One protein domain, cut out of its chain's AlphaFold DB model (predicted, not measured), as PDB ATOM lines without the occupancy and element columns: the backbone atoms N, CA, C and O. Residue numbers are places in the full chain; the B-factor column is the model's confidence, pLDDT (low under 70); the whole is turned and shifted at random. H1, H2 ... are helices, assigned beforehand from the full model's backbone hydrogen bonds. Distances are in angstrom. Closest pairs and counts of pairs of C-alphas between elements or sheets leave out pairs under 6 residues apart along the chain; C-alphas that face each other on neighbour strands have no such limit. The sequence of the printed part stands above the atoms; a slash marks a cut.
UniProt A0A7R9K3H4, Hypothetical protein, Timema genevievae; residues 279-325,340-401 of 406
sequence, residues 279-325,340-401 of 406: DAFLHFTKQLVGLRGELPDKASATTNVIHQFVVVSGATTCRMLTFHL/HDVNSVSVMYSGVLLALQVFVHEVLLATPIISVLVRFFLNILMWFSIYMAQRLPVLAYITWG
ATOM      1  N   ASP A 279      -9.487  32.519 -29.739       89.12
ATOM      2  CA  ASP A 279      -8.306  32.626 -28.887       89.12
ATOM      3  C   ASP A 279      -7.229  33.475 -29.569       89.12
ATOM      4  O   ASP A 279      -6.644  34.357 -28.931       89.12
ATOM      5  N   ALA A 280      -7.038  33.299 -30.881       88.25
ATOM      6  CA  ALA A 280      -6.116  34.118 -31.662       88.25
ATOM      7  C   ALA A 280      -6.496  35.608 -31.627       88.25
ATOM      8  O   ALA A 280      -5.655  36.464 -31.340       88.25
ATOM      9  N   PHE A 281      -7.764  35.942 -31.884       94.62
ATOM     10  CA  PHE A 281      -8.194  37.337 -31.997       94.62
ATOM     11  C   PHE A 281      -8.279  38.040 -30.633       94.62
ATOM     12  O   PHE A 281      -7.920  39.217 -30.515       94.62
ATOM     13  N   LEU A 282      -8.681  37.324 -29.574       94.88
ATOM     14  CA  LEU A 282      -8.623  37.844 -28.206       94.88
ATOM     15  C   LEU A 282      -7.179  38.117 -27.776       94.88
ATOM     16  O   LEU A 282      -6.903  39.161 -27.183       94.88
ATOM     17  N   HIS A 283      -6.248  37.217 -28.102       93.69
ATOM     18  CA  HIS A 283      -4.837  37.423 -27.800       93.69
ATOM     19  C   HIS A 283      -4.260  38.611 -28.579       93.69
ATOM     20  O   HIS A 283      -3.604  39.467 -27.987       93.69
ATOM     21  N   PHE A 284      -4.561  38.726 -29.875       94.06
ATOM     22  CA  PHE A 284      -4.183  39.889 -30.684       94.06
ATOM     23  C   PHE A 284      -4.713  41.203 -30.077       94.06
ATOM     24  O   PHE A 284      -3.967  42.168 -29.920       94.06
ATOM     25  N   THR A 285      -5.974  41.221 -29.634       96.44
ATOM     26  CA  THR A 285      -6.581  42.388 -28.969       96.44
ATOM     27  C   THR A 285      -5.844  42.756 -27.675       96.44
ATOM     28  O   THR A 285      -5.569  43.931 -27.429       96.44
ATOM     29  N   LYS A 286      -5.452  41.764 -26.864       95.44
ATOM     30  CA  LYS A 286      -4.628  41.980 -25.662       95.44
ATOM     31  C   LYS A 286      -3.241  42.548 -26.006       95.44
ATOM     32  O   LYS A 286      -2.789  43.486 -25.348       95.44
ATOM     33  N   GLN A 287      -2.605  42.071 -27.078       93.94
ATOM     34  CA  GLN A 287      -1.309  42.591 -27.535       93.94
ATOM     35  C   GLN A 287      -1.372  44.065 -27.971       93.94
ATOM     36  O   GLN A 287      -0.415  44.813 -27.737       93.94
ATOM     37  N   LEU A 288      -2.496  44.527 -28.542       94.06
ATOM     38  CA  LEU A 288      -2.665  45.941 -28.910       94.06
ATOM     39  C   LEU A 288      -2.473  46.868 -27.704       94.06
ATOM     40  O   LEU A 288      -1.772  47.877 -27.827       94.06
ATOM     41  N   VAL A 289      -3.008  46.483 -26.540       94.88
ATOM     42  CA  VAL A 289      -2.906  47.231 -25.272       94.88
ATOM     43  C   VAL A 289      -1.686  46.856 -24.422       94.88
ATOM     44  O   VAL A 289      -1.593  47.253 -23.267       94.88
ATOM     45  N   GLY A 290      -0.739  46.089 -24.971       91.19
ATOM     46  CA  GLY A 290       0.500  45.724 -24.278       91.19
ATOM     47  C   GLY A 290       0.365  44.581 -23.268       91.19
ATOM     48  O   GLY A 290       1.336  44.266 -22.581       91.19
ATOM     49  N   LEU A 291      -0.791  43.917 -23.201       89.94
ATOM     50  CA  LEU A 291      -0.957  42.702 -22.410       89.94
ATOM     51  C   LEU A 291      -0.368  41.520 -23.188       89.94
ATOM     52  O   LEU A 291      -0.896  41.109 -24.222       89.94
ATOM     53  N   ARG A 292       0.739  40.967 -22.689       73.06
ATOM     54  CA  ARG A 292       1.287  39.701 -23.187       73.06
ATOM     55  C   ARG A 292       0.532  38.554 -22.524       73.06
ATOM     56  O   ARG A 292       0.533  38.456 -21.301       73.06
ATOM     57  N   GLY A 293      -0.120  37.707 -23.315       59.66
ATOM     58  CA  GLY A 293      -0.512  36.382 -22.842       59.66
ATOM     59  C   GLY A 293       0.655  35.412 -23.017       59.66
ATOM     60  O   GLY A 293       1.425  35.549 -23.968       59.66
ATOM     61  N   GLU A 294       0.770  34.421 -22.143       44.09
ATOM     62  CA  GLU A 294       1.537  33.219 -22.461       44.09
ATOM     63  C   GLU A 294       0.781  32.492 -23.582       44.09
ATOM     64  O   GLU A 294      -0.369  32.080 -23.412       44.09
ATOM     65  N   LEU A 295       1.381  32.396 -24.770       51.88
ATOM     66  CA  LEU A 295       1.028  31.301 -25.667       51.88
ATOM     67  C   LEU A 295       1.513  30.021 -24.978       51.88
ATOM     68  O   LEU A 295       2.604  30.041 -24.411       51.88
ATOM     69  N   PRO A 296       0.770  28.907 -25.015       41.41
ATOM     70  CA  PRO A 296       1.349  27.634 -24.623       41.41
ATOM     71  C   PRO A 296       2.620  27.411 -25.451       41.41
ATOM     72  O   PRO A 296       2.592  27.496 -26.680       41.41
ATOM     73  N   ASP A 297       3.717  27.166 -24.736       38.75
ATOM     74  CA  ASP A 297       5.143  27.185 -25.111       38.75
ATOM     75  C   ASP A 297       5.579  26.275 -26.287       38.75
ATOM     76  O   ASP A 297       6.744  25.914 -26.421       38.75
ATOM     77  N   LYS A 298       4.668  25.853 -27.169       37.91
ATOM     78  CA  LYS A 298       4.935  24.854 -28.217       37.91
ATOM     79  C   LYS A 298       4.830  25.354 -29.653       37.91
ATOM     80  O   LYS A 298       5.077  24.576 -30.569       37.91
ATOM     81  N   ALA A 299       4.530  26.628 -29.888       38.81
ATOM     82  CA  ALA A 299       4.571  27.195 -31.234       38.81
ATOM     83  C   ALA A 299       5.858  28.004 -31.433       38.81
ATOM     84  O   ALA A 299       5.840  29.234 -31.443       38.81
ATOM     85  N   SER A 300       6.989  27.312 -31.619       38.78
ATOM     86  CA  SER A 300       8.158  27.925 -32.249       38.78
ATOM     87  C   SER A 300       7.760  28.330 -33.671       38.78
ATOM     88  O   SER A 300       7.767  27.522 -34.603       38.78
ATOM     89  N   ALA A 301       7.334  29.579 -33.825       42.09
ATOM     90  CA  ALA A 301       7.057  30.202 -35.104       42.09
ATOM     91  C   ALA A 301       8.384  30.431 -35.842       42.09
ATOM     92  O   ALA A 301       8.932  31.528 -35.853       42.09
ATOM     93  N   THR A 302       8.910  29.374 -36.456       38.06
ATOM     94  CA  THR A 302      10.022  29.448 -37.402       38.06
ATOM     95  C   THR A 302       9.623  28.811 -38.731       38.06
ATOM     96  O   THR A 302       9.506  27.596 -38.860       38.06
ATOM     97  N   THR A 303       9.451  29.694 -39.720       39.38
ATOM     98  CA  THR A 303       9.967  29.540 -41.092       39.38
ATOM     99  C   THR A 303       9.264  28.575 -42.055       39.38
ATOM    100  O   THR A 303       9.932  27.786 -42.713       39.38
ATOM    101  N   ASN A 304       7.943  28.692 -42.255       41.31
ATOM    102  CA  ASN A 304       7.363  28.390 -43.578       41.31
ATOM    103  C   ASN A 304       5.950  28.972 -43.770       41.31
ATOM    104  O   ASN A 304       4.944  28.344 -43.440       41.31
ATOM    105  N   VAL A 305       5.873  30.159 -44.376       42.56
ATOM    106  CA  VAL A 305       4.613  30.859 -44.710       42.56
ATOM    107  C   VAL A 305       3.722  30.021 -45.642       42.56
ATOM    108  O   VAL A 305       2.502  30.036 -45.512       42.56
ATOM    109  N   ILE A 306       4.319  29.220 -46.533       37.34
ATOM    110  CA  ILE A 306       3.592  28.319 -47.445       37.34
ATOM    111  C   ILE A 306       2.936  27.166 -46.673       37.34
ATOM    112  O   ILE A 306       1.772  26.850 -46.903       37.34
ATOM    113  N   HIS A 307       3.645  26.577 -45.704       39.38
ATOM    114  CA  HIS A 307       3.090  25.519 -44.859       39.38
ATOM    115  C   HIS A 307       1.986  26.068 -43.942       39.38
ATOM    116  O   HIS A 307       0.977  25.406 -43.731       39.38
ATOM    117  N   GLN A 308       2.124  27.309 -43.462       42.59
ATOM    118  CA  GLN A 308       1.079  27.994 -42.696       42.59
ATOM    119  C   GLN A 308      -0.172  28.277 -43.539       42.59
ATOM    120  O   GLN A 308      -1.272  28.011 -43.069       42.59
ATOM    121  N   PHE A 309      -0.037  28.731 -44.791       39.41
ATOM    122  CA  PHE A 309      -1.182  28.924 -45.692       39.41
ATOM    123  C   PHE A 309      -1.912  27.611 -46.004       39.41
ATOM    124  O   PHE A 309      -3.139  27.576 -45.943       39.41
ATOM    125  N   VAL A 310      -1.177  26.524 -46.275       36.62
ATOM    126  CA  VAL A 310      -1.753  25.190 -46.535       36.62
ATOM    127  C   VAL A 310      -2.460  24.638 -45.293       36.62
ATOM    128  O   VAL A 310      -3.582  24.140 -45.402       36.62
ATOM    129  N   VAL A 311      -1.856  24.787 -44.109       41.47
ATOM    130  CA  VAL A 311      -2.464  24.390 -42.828       41.47
ATOM    131  C   VAL A 311      -3.707  25.221 -42.531       41.47
ATOM    132  O   VAL A 311      -4.705  24.645 -42.125       41.47
ATOM    133  N   VAL A 312      -3.706  26.533 -42.780       46.22
ATOM    134  CA  VAL A 312      -4.887  27.389 -42.578       46.22
ATOM    135  C   VAL A 312      -5.997  27.031 -43.566       46.22
ATOM    136  O   VAL A 312      -7.128  26.832 -43.137       46.22
ATOM    137  N   SER A 313      -5.701  26.848 -44.858       47.47
ATOM    138  CA  SER A 313      -6.718  26.398 -45.819       47.47
ATOM    139  C   SER A 313      -7.278  25.020 -45.461       47.47
ATOM    140  O   SER A 313      -8.492  24.832 -45.458       47.47
ATOM    141  N   GLY A 314      -6.409  24.078 -45.076       41.25
ATOM    142  CA  GLY A 314      -6.799  22.730 -44.678       41.25
ATOM    143  C   GLY A 314      -7.570  22.703 -43.361       41.25
ATOM    144  O   GLY A 314      -8.532  21.954 -43.242       41.25
ATOM    145  N   ALA A 315      -7.213  23.545 -42.391       44.81
ATOM    146  CA  ALA A 315      -7.861  23.628 -41.088       44.81
ATOM    147  C   ALA A 315      -9.179  24.408 -41.125       44.81
ATOM    148  O   ALA A 315     -10.090  24.045 -40.392       44.81
ATOM    149  N   THR A 316      -9.359  25.393 -42.012       50.12
ATOM    150  CA  THR A 316     -10.680  25.998 -42.266       50.12
ATOM    151  C   THR A 316     -11.629  24.967 -42.878       50.12
ATOM    152  O   THR A 316     -12.773  24.832 -42.435       50.12
ATOM    153  N   THR A 317     -11.138  24.159 -43.824       49.69
ATOM    154  CA  THR A 317     -11.861  22.988 -44.342       49.69
ATOM    155  C   THR A 317     -12.109  21.953 -43.238       49.69
ATOM    156  O   THR A 317     -13.208  21.414 -43.139       49.69
ATOM    157  N   CYS A 318     -11.142  21.725 -42.344       42.53
ATOM    158  CA  CYS A 318     -11.268  20.798 -41.222       42.53
ATOM    159  C   CYS A 318     -12.227  21.310 -40.134       42.53
ATOM    160  O   CYS A 318     -12.937  20.501 -39.554       42.53
ATOM    161  N   ARG A 319     -12.338  22.625 -39.888       50.41
ATOM    162  CA  ARG A 319     -13.325  23.225 -38.970       50.41
ATOM    163  C   ARG A 319     -14.733  23.083 -39.543       50.41
ATOM    164  O   ARG A 319     -15.632  22.710 -38.801       50.41
ATOM    165  N   MET A 320     -14.909  23.257 -40.859       51.38
ATOM    166  CA  MET A 320     -16.167  22.908 -41.539       51.38
ATOM    167  C   MET A 320     -16.500  21.414 -41.392       51.38
ATOM    168  O   MET A 320     -17.618  21.070 -41.016       51.38
ATOM    169  N   LEU A 321     -15.531  20.523 -41.631       42.03
ATOM    170  CA  LEU A 321     -15.703  19.069 -41.495       42.03
ATOM    171  C   LEU A 321     -15.963  18.630 -40.049       42.03
ATOM    172  O   LEU A 321     -16.844  17.814 -39.814       42.03
ATOM    173  N   THR A 322     -15.252  19.188 -39.074       45.34
ATOM    174  CA  THR A 322     -15.408  18.889 -37.642       45.34
ATOM    175  C   THR A 322     -16.758  19.382 -37.145       45.34
ATOM    176  O   THR A 322     -17.428  18.659 -36.420       45.34
ATOM    177  N   PHE A 323     -17.218  20.556 -37.585       42.19
ATOM    178  CA  PHE A 323     -18.562  21.039 -37.269       42.19
ATOM    179  C   PHE A 323     -19.645  20.104 -37.838       42.19
ATOM    180  O   PHE A 323     -20.603  19.780 -37.135       42.19
ATOM    181  N   HIS A 324     -19.465  19.590 -39.061       41.22
ATOM    182  CA  HIS A 324     -20.347  18.572 -39.650       41.22
ATOM    183  C   HIS A 324     -20.280  17.210 -38.938       41.22
ATOM    184  O   HIS A 324     -21.304  16.555 -38.769       41.22
ATOM    185  N   LEU A 325     -19.099  16.783 -38.489       34.28
ATOM    186  CA  LEU A 325     -18.921  15.510 -37.789       34.28
ATOM    187  C   LEU A 325     -19.475  15.571 -36.359       34.28
ATOM    188  O   LEU A 325     -20.223  14.684 -35.959       34.28
ATOM    189  N   HIS A 340      -7.890  15.677 -24.937       49.06
ATOM    190  CA  HIS A 340      -6.505  16.146 -24.878       49.06
ATOM    191  C   HIS A 340      -5.933  16.441 -26.270       49.06
ATOM    192  O   HIS A 340      -5.349  17.509 -26.471       49.06
ATOM    193  N   ASP A 341      -6.154  15.549 -27.238       52.34
ATOM    194  CA  ASP A 341      -5.683  15.741 -28.611       52.34
ATOM    195  C   ASP A 341      -6.429  16.884 -29.313       52.34
ATOM    196  O   ASP A 341      -5.789  17.754 -29.907       52.34
ATOM    197  N   VAL A 342      -7.756  16.968 -29.166       56.94
ATOM    198  CA  VAL A 342      -8.571  18.065 -29.720       56.94
ATOM    199  C   VAL A 342      -8.159  19.414 -29.128       56.94
ATOM    200  O   VAL A 342      -7.999  20.385 -29.871       56.94
ATOM    201  N   ASN A 343      -7.906  19.481 -27.816       59.69
ATOM    202  CA  ASN A 343      -7.407  20.697 -27.176       59.69
ATOM    203  C   ASN A 343      -6.017  21.082 -27.702       59.69
ATOM    204  O   ASN A 343      -5.771  22.255 -27.973       59.69
ATOM    205  N   SER A 344      -5.119  20.112 -27.906       60.00
ATOM    206  CA  SER A 344      -3.775  20.373 -28.440       60.00
ATOM    207  C   SER A 344      -3.800  20.912 -29.879       60.00
ATOM    208  O   SER A 344      -3.097  21.876 -30.195       60.00
ATOM    209  N   VAL A 345      -4.666  20.357 -30.735       64.56
ATOM    210  CA  VAL A 345      -4.839  20.787 -32.129       64.56
ATOM    211  C   VAL A 345      -5.483  22.170 -32.195       64.56
ATOM    212  O   VAL A 345      -5.012  23.020 -32.951       64.56
ATOM    213  N   SER A 346      -6.509  22.429 -31.376       65.88
ATOM    214  CA  SER A 346      -7.153  23.747 -31.287       65.88
ATOM    215  C   SER A 346      -6.157  24.827 -30.866       65.88
ATOM    216  O   SER A 346      -6.079  25.879 -31.491       65.88
ATOM    217  N   VAL A 347      -5.340  24.541 -29.852       72.50
ATOM    218  CA  VAL A 347      -4.293  25.448 -29.371       72.50
ATOM    219  C   VAL A 347      -3.262  25.753 -30.462       72.50
ATOM    220  O   VAL A 347      -2.897  26.912 -30.666       72.50
ATOM    221  N   MET A 348      -2.805  24.730 -31.191       71.81
ATOM    222  CA  MET A 348      -1.868  24.908 -32.300       71.81
ATOM    223  C   MET A 348      -2.480  25.752 -33.426       71.81
ATOM    224  O   MET A 348      -1.819  26.654 -33.943       71.81
ATOM    225  N   TYR A 349      -3.741  25.498 -33.784       74.50
ATOM    226  CA  TYR A 349      -4.468  26.251 -34.806       74.50
ATOM    227  C   TYR A 349      -4.589  27.739 -34.451       74.50
ATOM    228  O   TYR A 349      -4.201  28.593 -35.253       74.50
ATOM    229  N   SER A 350      -5.037  28.056 -33.233       80.88
ATOM    230  CA  SER A 350      -5.113  29.436 -32.742       80.88
ATOM    231  C   SER A 350      -3.738  30.110 -32.719       80.88
ATOM    232  O   SER A 350      -3.614  31.274 -33.098       80.88
ATOM    233  N   GLY A 351      -2.682  29.375 -32.353       78.94
ATOM    234  CA  GLY A 351      -1.302  29.866 -32.407       78.94
ATOM    235  C   GLY A 351      -0.845  30.230 -33.825       78.94
ATOM    236  O   GLY A 351      -0.259  31.294 -34.027       78.94
ATOM    237  N   VAL A 352      -1.156  29.394 -34.823       81.19
ATOM    238  CA  VAL A 352      -0.843  29.669 -36.239       81.19
ATOM    239  C   VAL A 352      -1.611  30.886 -36.749       81.19
ATOM    240  O   VAL A 352      -1.017  31.748 -37.397       81.19
ATOM    241  N   LEU A 353      -2.908  30.993 -36.445       83.38
ATOM    242  CA  LEU A 353      -3.709  32.144 -36.860       83.38
ATOM    243  C   LEU A 353      -3.248  33.444 -36.206       83.38
ATOM    244  O   LEU A 353      -3.187  34.467 -36.885       83.38
ATOM    245  N   LEU A 354      -2.868  33.413 -34.928       85.75
ATOM    246  CA  LEU A 354      -2.274  34.572 -34.269       85.75
ATOM    247  C   LEU A 354      -0.947  34.961 -34.930       85.75
ATOM    248  O   LEU A 354      -0.736  36.138 -35.210       85.75
ATOM    249  N   ALA A 355      -0.068  33.997 -35.208       81.12
ATOM    250  CA  ALA A 355       1.202  34.267 -35.879       81.12
ATOM    251  C   ALA A 355       0.987  34.885 -37.268       81.12
ATOM    252  O   ALA A 355       1.663  35.850 -37.616       81.12
ATOM    253  N   LEU A 356       0.010  34.384 -38.033       83.56
ATOM    254  CA  LEU A 356      -0.374  34.953 -39.323       83.56
ATOM    255  C   LEU A 356      -0.931  36.376 -39.169       83.56
ATOM    256  O   LEU A 356      -0.513  37.274 -39.897       83.56
ATOM    257  N   GLN A 357      -1.829  36.598 -38.205       86.06
ATOM    258  CA  GLN A 357      -2.399  37.913 -37.902       86.06
ATOM    259  C   GLN A 357      -1.293  38.923 -37.563       86.06
ATOM    260  O   GLN A 357      -1.262  40.010 -38.139       86.06
ATOM    261  N   VAL A 358      -0.358  38.561 -36.680       85.25
ATOM    262  CA  VAL A 358       0.788  39.405 -36.306       85.25
ATOM    263  C   VAL A 358       1.712  39.632 -37.501       85.25
ATOM    264  O   VAL A 358       2.103  40.765 -37.750       85.25
ATOM    265  N   PHE A 359       2.017  38.598 -38.289       84.56
ATOM    266  CA  PHE A 359       2.861  38.717 -39.480       84.56
ATOM    267  C   PHE A 359       2.276  39.687 -40.517       84.56
ATOM    268  O   PHE A 359       2.985  40.550 -41.035       84.56
ATOM    269  N   VAL A 360       0.972  39.599 -40.794       86.06
ATOM    270  CA  VAL A 360       0.291  40.525 -41.711       86.06
ATOM    271  C   VAL A 360       0.436  41.971 -41.232       86.06
ATOM    272  O   VAL A 360       0.769  42.847 -42.026       86.06
ATOM    273  N   HIS A 361       0.231  42.221 -39.941       88.12
ATOM    274  CA  HIS A 361       0.201  43.574 -39.392       88.12
ATOM    275  C   HIS A 361       1.595  44.175 -39.154       88.12
ATOM    276  O   HIS A 361       1.872  45.281 -39.610       88.12
ATOM    277  N   GLU A 362       2.488  43.439 -38.495       84.88
ATOM    278  CA  GLU A 362       3.810  43.922 -38.072       84.88
ATOM    279  C   GLU A 362       4.888  43.761 -39.155       84.88
ATOM    280  O   GLU A 362       5.928  44.410 -39.079       84.88
ATOM    281  N   VAL A 363       4.669  42.915 -40.174       81.25
ATOM    282  CA  VAL A 363       5.646  42.701 -41.259       81.25
ATOM    283  C   VAL A 363       5.118  43.217 -42.591       81.25
ATOM    284  O   VAL A 363       5.704  44.136 -43.171       81.25
ATOM    285  N   LEU A 364       4.011  42.658 -43.091       84.44
ATOM    286  CA  LEU A 364       3.536  42.982 -44.442       84.44
ATOM    287  C   LEU A 364       3.019  44.422 -44.542       84.44
ATOM    288  O   LEU A 364       3.409  45.155 -45.450       84.44
ATOM    289  N   LEU A 365       2.169  44.837 -43.600       88.88
ATOM    290  CA  LEU A 365       1.590  46.180 -43.584       88.88
ATOM    291  C   LEU A 365       2.536  47.251 -43.018       88.88
ATOM    292  O   LEU A 365       2.340  48.432 -43.302       88.88
ATOM    293  N   ALA A 366       3.572  46.864 -42.272       87.12
ATOM    294  CA  ALA A 366       4.590  47.791 -41.773       87.12
ATOM    295  C   ALA A 366       5.665  48.133 -42.822       87.12
ATOM    296  O   ALA A 366       6.321  49.171 -42.726       87.12
ATOM    297  N   THR A 367       5.856  47.281 -43.834       88.25
ATOM    298  CA  THR A 367       6.883  47.483 -44.864       88.25
ATOM    299  C   THR A 367       6.373  48.441 -45.951       88.25
ATOM    300  O   THR A 367       5.448  48.069 -46.668       88.25
ATOM    301  N   PRO A 368       6.969  49.632 -46.169       86.94
ATOM    302  CA  PRO A 368       6.360  50.696 -46.980       86.94
ATOM    303  C   PRO A 368       5.899  50.271 -48.382       86.94
ATOM    304  O   PRO A 368       4.741  50.476 -48.733       86.94
ATOM    305  N   ILE A 369       6.767  49.615 -49.157       89.25
ATOM    306  CA  ILE A 369       6.463  49.213 -50.543       89.25
ATOM    307  C   ILE A 369       5.448  48.060 -50.573       89.25
ATOM    308  O   ILE A 369       4.495  48.085 -51.350       89.25
ATOM    309  N   ILE A 370       5.628  47.062 -49.703       89.81
ATOM    310  CA  ILE A 370       4.759  45.877 -49.631       89.81
ATOM    311  C   ILE A 370       3.361  46.267 -49.130       89.81
ATOM    312  O   ILE A 370       2.359  45.769 -49.643       89.81
ATOM    313  N   SER A 371       3.289  47.199 -48.177       91.44
ATOM    314  CA  SER A 371       2.054  47.618 -47.519       91.44
ATOM    315  C   SER A 371       1.031  48.193 -48.492       91.44
ATOM    316  O   SER A 371      -0.156  47.966 -48.301       91.44
ATOM    317  N   VAL A 372       1.462  48.874 -49.561       92.94
ATOM    318  CA  VAL A 372       0.553  49.426 -50.578       92.94
ATOM    319  C   VAL A 372      -0.200  48.299 -51.287       92.94
ATOM    320  O   VAL A 372      -1.430  48.310 -51.337       92.94
ATOM    321  N   LEU A 373       0.530  47.293 -51.780       92.94
ATOM    322  CA  LEU A 373      -0.054  46.153 -52.490       92.94
ATOM    323  C   LEU A 373      -0.899  45.280 -51.554       92.94
ATOM    324  O   LEU A 373      -2.017  44.895 -51.893       92.94
ATOM    325  N   VAL A 374      -0.377  44.987 -50.360       90.38
ATOM    326  CA  VAL A 374      -1.064  44.140 -49.378       90.38
ATOM    327  C   VAL A 374      -2.324  44.820 -48.851       90.38
ATOM    328  O   VAL A 374      -3.363  44.169 -48.779       90.38
ATOM    329  N   ARG A 375      -2.292  46.125 -48.550       94.38
ATOM    330  CA  ARG A 375      -3.483  46.874 -48.119       94.38
ATOM    331  C   ARG A 375      -4.549  46.893 -49.208       94.38
ATOM    332  O   ARG A 375      -5.707  46.629 -48.902       94.38
ATOM    333  N   PHE A 376      -4.167  47.140 -50.462       94.38
ATOM    334  CA  PHE A 376      -5.097  47.074 -51.591       94.38
ATOM    335  C   PHE A 376      -5.803  45.711 -51.657       94.38
ATOM    336  O   PHE A 376      -7.033  45.651 -51.680       94.38
ATOM    337  N   PHE A 377      -5.039  44.616 -51.597       93.94
ATOM    338  CA  PHE A 377      -5.594  43.263 -51.630       93.94
ATOM    339  C   PHE A 377      -6.493  42.960 -50.422       93.94
ATOM    340  O   PHE A 377      -7.610  42.473 -50.592       93.94
ATOM    341  N   LEU A 378      -6.041  43.271 -49.204       92.94
ATOM    342  CA  LEU A 378      -6.799  43.009 -47.979       92.94
ATOM    343  C   LEU A 378      -8.084  43.839 -47.898       92.94
ATOM    344  O   LEU A 378      -9.102  43.326 -47.436       92.94
ATOM    345  N   ASN A 379      -8.069  45.088 -48.373       95.12
ATOM    346  CA  ASN A 379      -9.266  45.922 -48.449       95.12
ATOM    347  C   ASN A 379     -10.306  45.311 -49.393       95.12
ATOM    348  O   ASN A 379     -11.464  45.186 -49.003       95.12
ATOM    349  N   ILE A 380      -9.893  44.878 -50.591       93.62
ATOM    350  CA  ILE A 380     -10.788  44.200 -51.542       93.62
ATOM    351  C   ILE A 380     -11.322  42.900 -50.947       93.62
ATOM    352  O   ILE A 380     -12.519  42.638 -51.037       93.62
ATOM    353  N   LEU A 381     -10.459  42.100 -50.317       91.75
ATOM    354  CA  LEU A 381     -10.857  40.837 -49.707       91.75
ATOM    355  C   LEU A 381     -11.889  41.055 -48.595       91.75
ATOM    356  O   LEU A 381     -12.928  40.404 -48.599       91.75
ATOM    357  N   MET A 382     -11.636  41.995 -47.680       93.69
ATOM    358  CA  MET A 382     -12.561  42.326 -46.594       93.69
ATOM    359  C   MET A 382     -13.885  42.879 -47.130       93.69
ATOM    360  O   MET A 382     -14.951  42.444 -46.694       93.69
ATOM    361  N   TRP A 383     -13.832  43.797 -48.098       94.94
ATOM    362  CA  TRP A 383     -15.024  44.327 -48.760       94.94
ATOM    363  C   TRP A 383     -15.846  43.212 -49.401       94.94
ATOM    364  O   TRP A 383     -17.048  43.116 -49.157       94.94
ATOM    365  N   PHE A 384     -15.197  42.314 -50.145       92.00
ATOM    366  CA  PHE A 384     -15.859  41.179 -50.776       92.00
ATOM    367  C   PHE A 384     -16.474  40.234 -49.739       92.00
ATOM    368  O   PHE A 384     -17.628  39.836 -49.889       92.00
ATOM    369  N   SER A 385     -15.757  39.908 -48.658       90.06
ATOM    370  CA  SER A 385     -16.277  39.071 -47.570       90.06
ATOM    371  C   SER A 385     -17.534  39.667 -46.931       90.06
ATOM    372  O   SER A 385     -18.534  38.965 -46.778       90.06
ATOM    373  N   ILE A 386     -17.528  40.966 -46.616       91.56
ATOM    374  CA  ILE A 386     -18.688  41.647 -46.024       91.56
ATOM    375  C   ILE A 386     -19.843  41.739 -47.026       91.56
ATOM    376  O   ILE A 386     -20.985  41.432 -46.676       91.56
ATOM    377  N   TYR A 387     -19.555  42.086 -48.282       92.69
ATOM    378  CA  TYR A 387     -20.549  42.125 -49.354       92.69
ATOM    379  C   TYR A 387     -21.254  40.770 -49.513       92.69
ATOM    380  O   TYR A 387     -22.487  40.698 -49.559       92.69
ATOM    381  N   MET A 388     -20.482  39.680 -49.525       91.25
ATOM    382  CA  MET A 388     -21.020  38.323 -49.577       91.25
ATOM    383  C   MET A 388     -21.846  38.004 -48.331       91.25
ATOM    384  O   MET A 388     -22.959  37.508 -48.467       91.25
ATOM    385  N   ALA A 389     -21.385  38.358 -47.130       90.75
ATOM    386  CA  ALA A 389     -22.156  38.156 -45.902       90.75
ATOM    387  C   ALA A 389     -23.506  38.905 -45.901       90.75
ATOM    388  O   ALA A 389     -24.486  38.401 -45.358       90.75
ATOM    389  N   GLN A 390     -23.597  40.080 -46.530       91.94
ATOM    390  CA  GLN A 390     -24.849  40.841 -46.624       91.94
ATOM    391  C   GLN A 390     -25.809  40.311 -47.701       91.94
ATOM    392  O   GLN A 390     -27.025  40.369 -47.520       91.94
ATOM    393  N   ARG A 391     -25.289  39.841 -48.842       91.69
ATOM    394  CA  ARG A 391     -26.102  39.480 -50.023       91.69
ATOM    395  C   ARG A 391     -26.367  37.986 -50.150       91.69
ATOM    396  O   ARG A 391     -27.458  37.585 -50.548       91.69
ATOM    397  N   LEU A 392     -25.366  37.171 -49.841       91.81
ATOM    398  CA  LEU A 392     -25.398  35.724 -49.981       91.81
ATOM    399  C   LEU A 392     -24.562  35.082 -48.858       91.81
ATOM    400  O   LEU A 392     -23.437  34.646 -49.114       91.81
ATOM    401  N   PRO A 393     -25.081  35.015 -47.613       91.50
ATOM    402  CA  PRO A 393     -24.341  34.515 -46.455       91.50
ATOM    403  C   PRO A 393     -24.203  32.984 -46.478       91.50
ATOM    404  O   PRO A 393     -24.723  32.281 -45.614       91.50
ATOM    405  N   VAL A 394     -23.494  32.453 -47.480       89.56
ATOM    406  CA  VAL A 394     -23.314  31.012 -47.721       89.56
ATOM    407  C   VAL A 394     -22.746  30.318 -46.488       89.56
ATOM    408  O   VAL A 394     -23.268  29.287 -46.084       89.56
ATOM    409  N   LEU A 395     -21.727  30.905 -45.856       86.62
ATOM    410  CA  LEU A 395     -21.123  30.339 -44.650       86.62
ATOM    411  C   LEU A 395     -22.135  30.243 -43.508       86.62
ATOM    412  O   LEU A 395     -22.248  29.193 -42.888       86.62
ATOM    413  N   ALA A 396     -22.939  31.282 -43.280       90.50
ATOM    414  CA  ALA A 396     -23.992  31.224 -42.271       90.50
ATOM    415  C   ALA A 396     -25.058  30.170 -42.619       90.50
ATOM    416  O   ALA A 396     -25.535  29.465 -41.730       90.50
ATOM    417  N   TYR A 397     -25.426  30.034 -43.901       92.69
ATOM    418  CA  TYR A 397     -26.365  29.006 -44.359       92.69
ATOM    419  C   TYR A 397     -25.830  27.589 -44.159       92.69
ATOM    420  O   TYR A 397     -26.605  26.717 -43.780       92.69
ATOM    421  N   ILE A 398     -24.534  27.363 -44.380       89.12
ATOM    422  CA  ILE A 398     -23.881  26.074 -44.120       89.12
ATOM    423  C   ILE A 398     -23.855  25.792 -42.613       89.12
ATOM    424  O   ILE A 398     -24.213  24.695 -42.196       89.12
ATOM    425  N   THR A 399     -23.489  26.782 -41.793       87.81
ATOM    426  CA  THR A 399     -23.312  26.597 -40.344       87.81
ATOM    427  C   THR A 399     -24.633  26.434 -39.590       87.81
ATOM    428  O   THR A 399     -24.734  25.586 -38.707       87.81
ATOM    429  N   TRP A 400     -25.653  27.238 -39.904       93.19
ATOM    430  CA  TRP A 400     -26.899  27.288 -39.121       93.19
ATOM    431  C   TRP A 400     -28.156  26.931 -39.914       93.19
ATOM    432  O   TRP A 400     -29.242  26.869 -39.340       93.19
ATOM    433  N   GLY A 401     -28.041  26.683 -41.216       91.81
ATOM    434  CA  GLY A 401     -29.176  26.403 -42.090       91.81
ATOM    435  C   GLY A 401     -29.895  27.674 -42.577       91.81
ATOM    436  O   GLY A 401     -30.049  28.649 -41.835       91.81
TER     437      GLY A 401
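What this domain is: This is residues 279 to 325 and 340 to 401 of the 406 residues of the protein "Hypothetical protein" of Timema genevievae (UniProt A0A7R9K3H4). An open, four-sided frame of helices: the long H3 makes one side, H2 and H4 run off from it with a gap between them, and short H5 turns from the far end of H4 toward the last residues of H2. H1 packs on H3, on another side of it than H2. The printed part has 109 residues with five named helices, H1 to H5 in chain order, and no named strand; the class is all helix. It is only just loose, close to compact, with a radius of gyration of the C-alphas of 15.9 A and spans of 40 by 40 by 29 A.

How they stand to each other: H3, residues 340 to 364, is the hub. With residues 350 to 358 alone it touches H1, residues 279 to 288, the same way at a steep tilt of 38 degrees; the closest C-alphas, of Ala 280 and Leu 354, are 4.7 A apart. H2, residues 305 to 325, touches H3 with 308 to 315 alone, opposite ways at a steep tilt of 43 degrees; the closest C-alphas, of Gln 308 and Val 352, are 6.9 A apart. H4, residues 368 to 391, only just touches H3, with 3 pairs of C-alphas within 8 A, and only at the corner; the closest are Leu 364 and Ser 371, 5.8 A. H2 and H4 are apart. H5, residues 394 to 400, is close to H2 but not clearly touching: the closest C-alphas, of Phe 323 and Thr 399, are 7.9 A apart. Every O i to N i+4 pair is within hydrogen-bond range in H1, H2, H3 and H5, and 18 of 20 in H4.

Where its parts are: H3 is 34.7 A long, H4 34.5 A, H2 28.9 A, H1 14.5 A and H5 10.0 A. C-alpha 279 begins H1 at (-8.306, 32.626, -28.887); C-alpha 400 ends H5 at (-26.899, 27.288, -39.121).

The domain as a whole: The farthest C-alphas, of Leu 325 and Pro 368, are 44.3 A apart. Residues 326 to 339 are not printed; C-alphas 325 and 340 are 17.9 A apart across the cut. The link H1 to H2 is long. Residues 379 to 384 and 386 to 392 stand free. pLDDT is under 70 in residues 293 to 325 and 340 to 346.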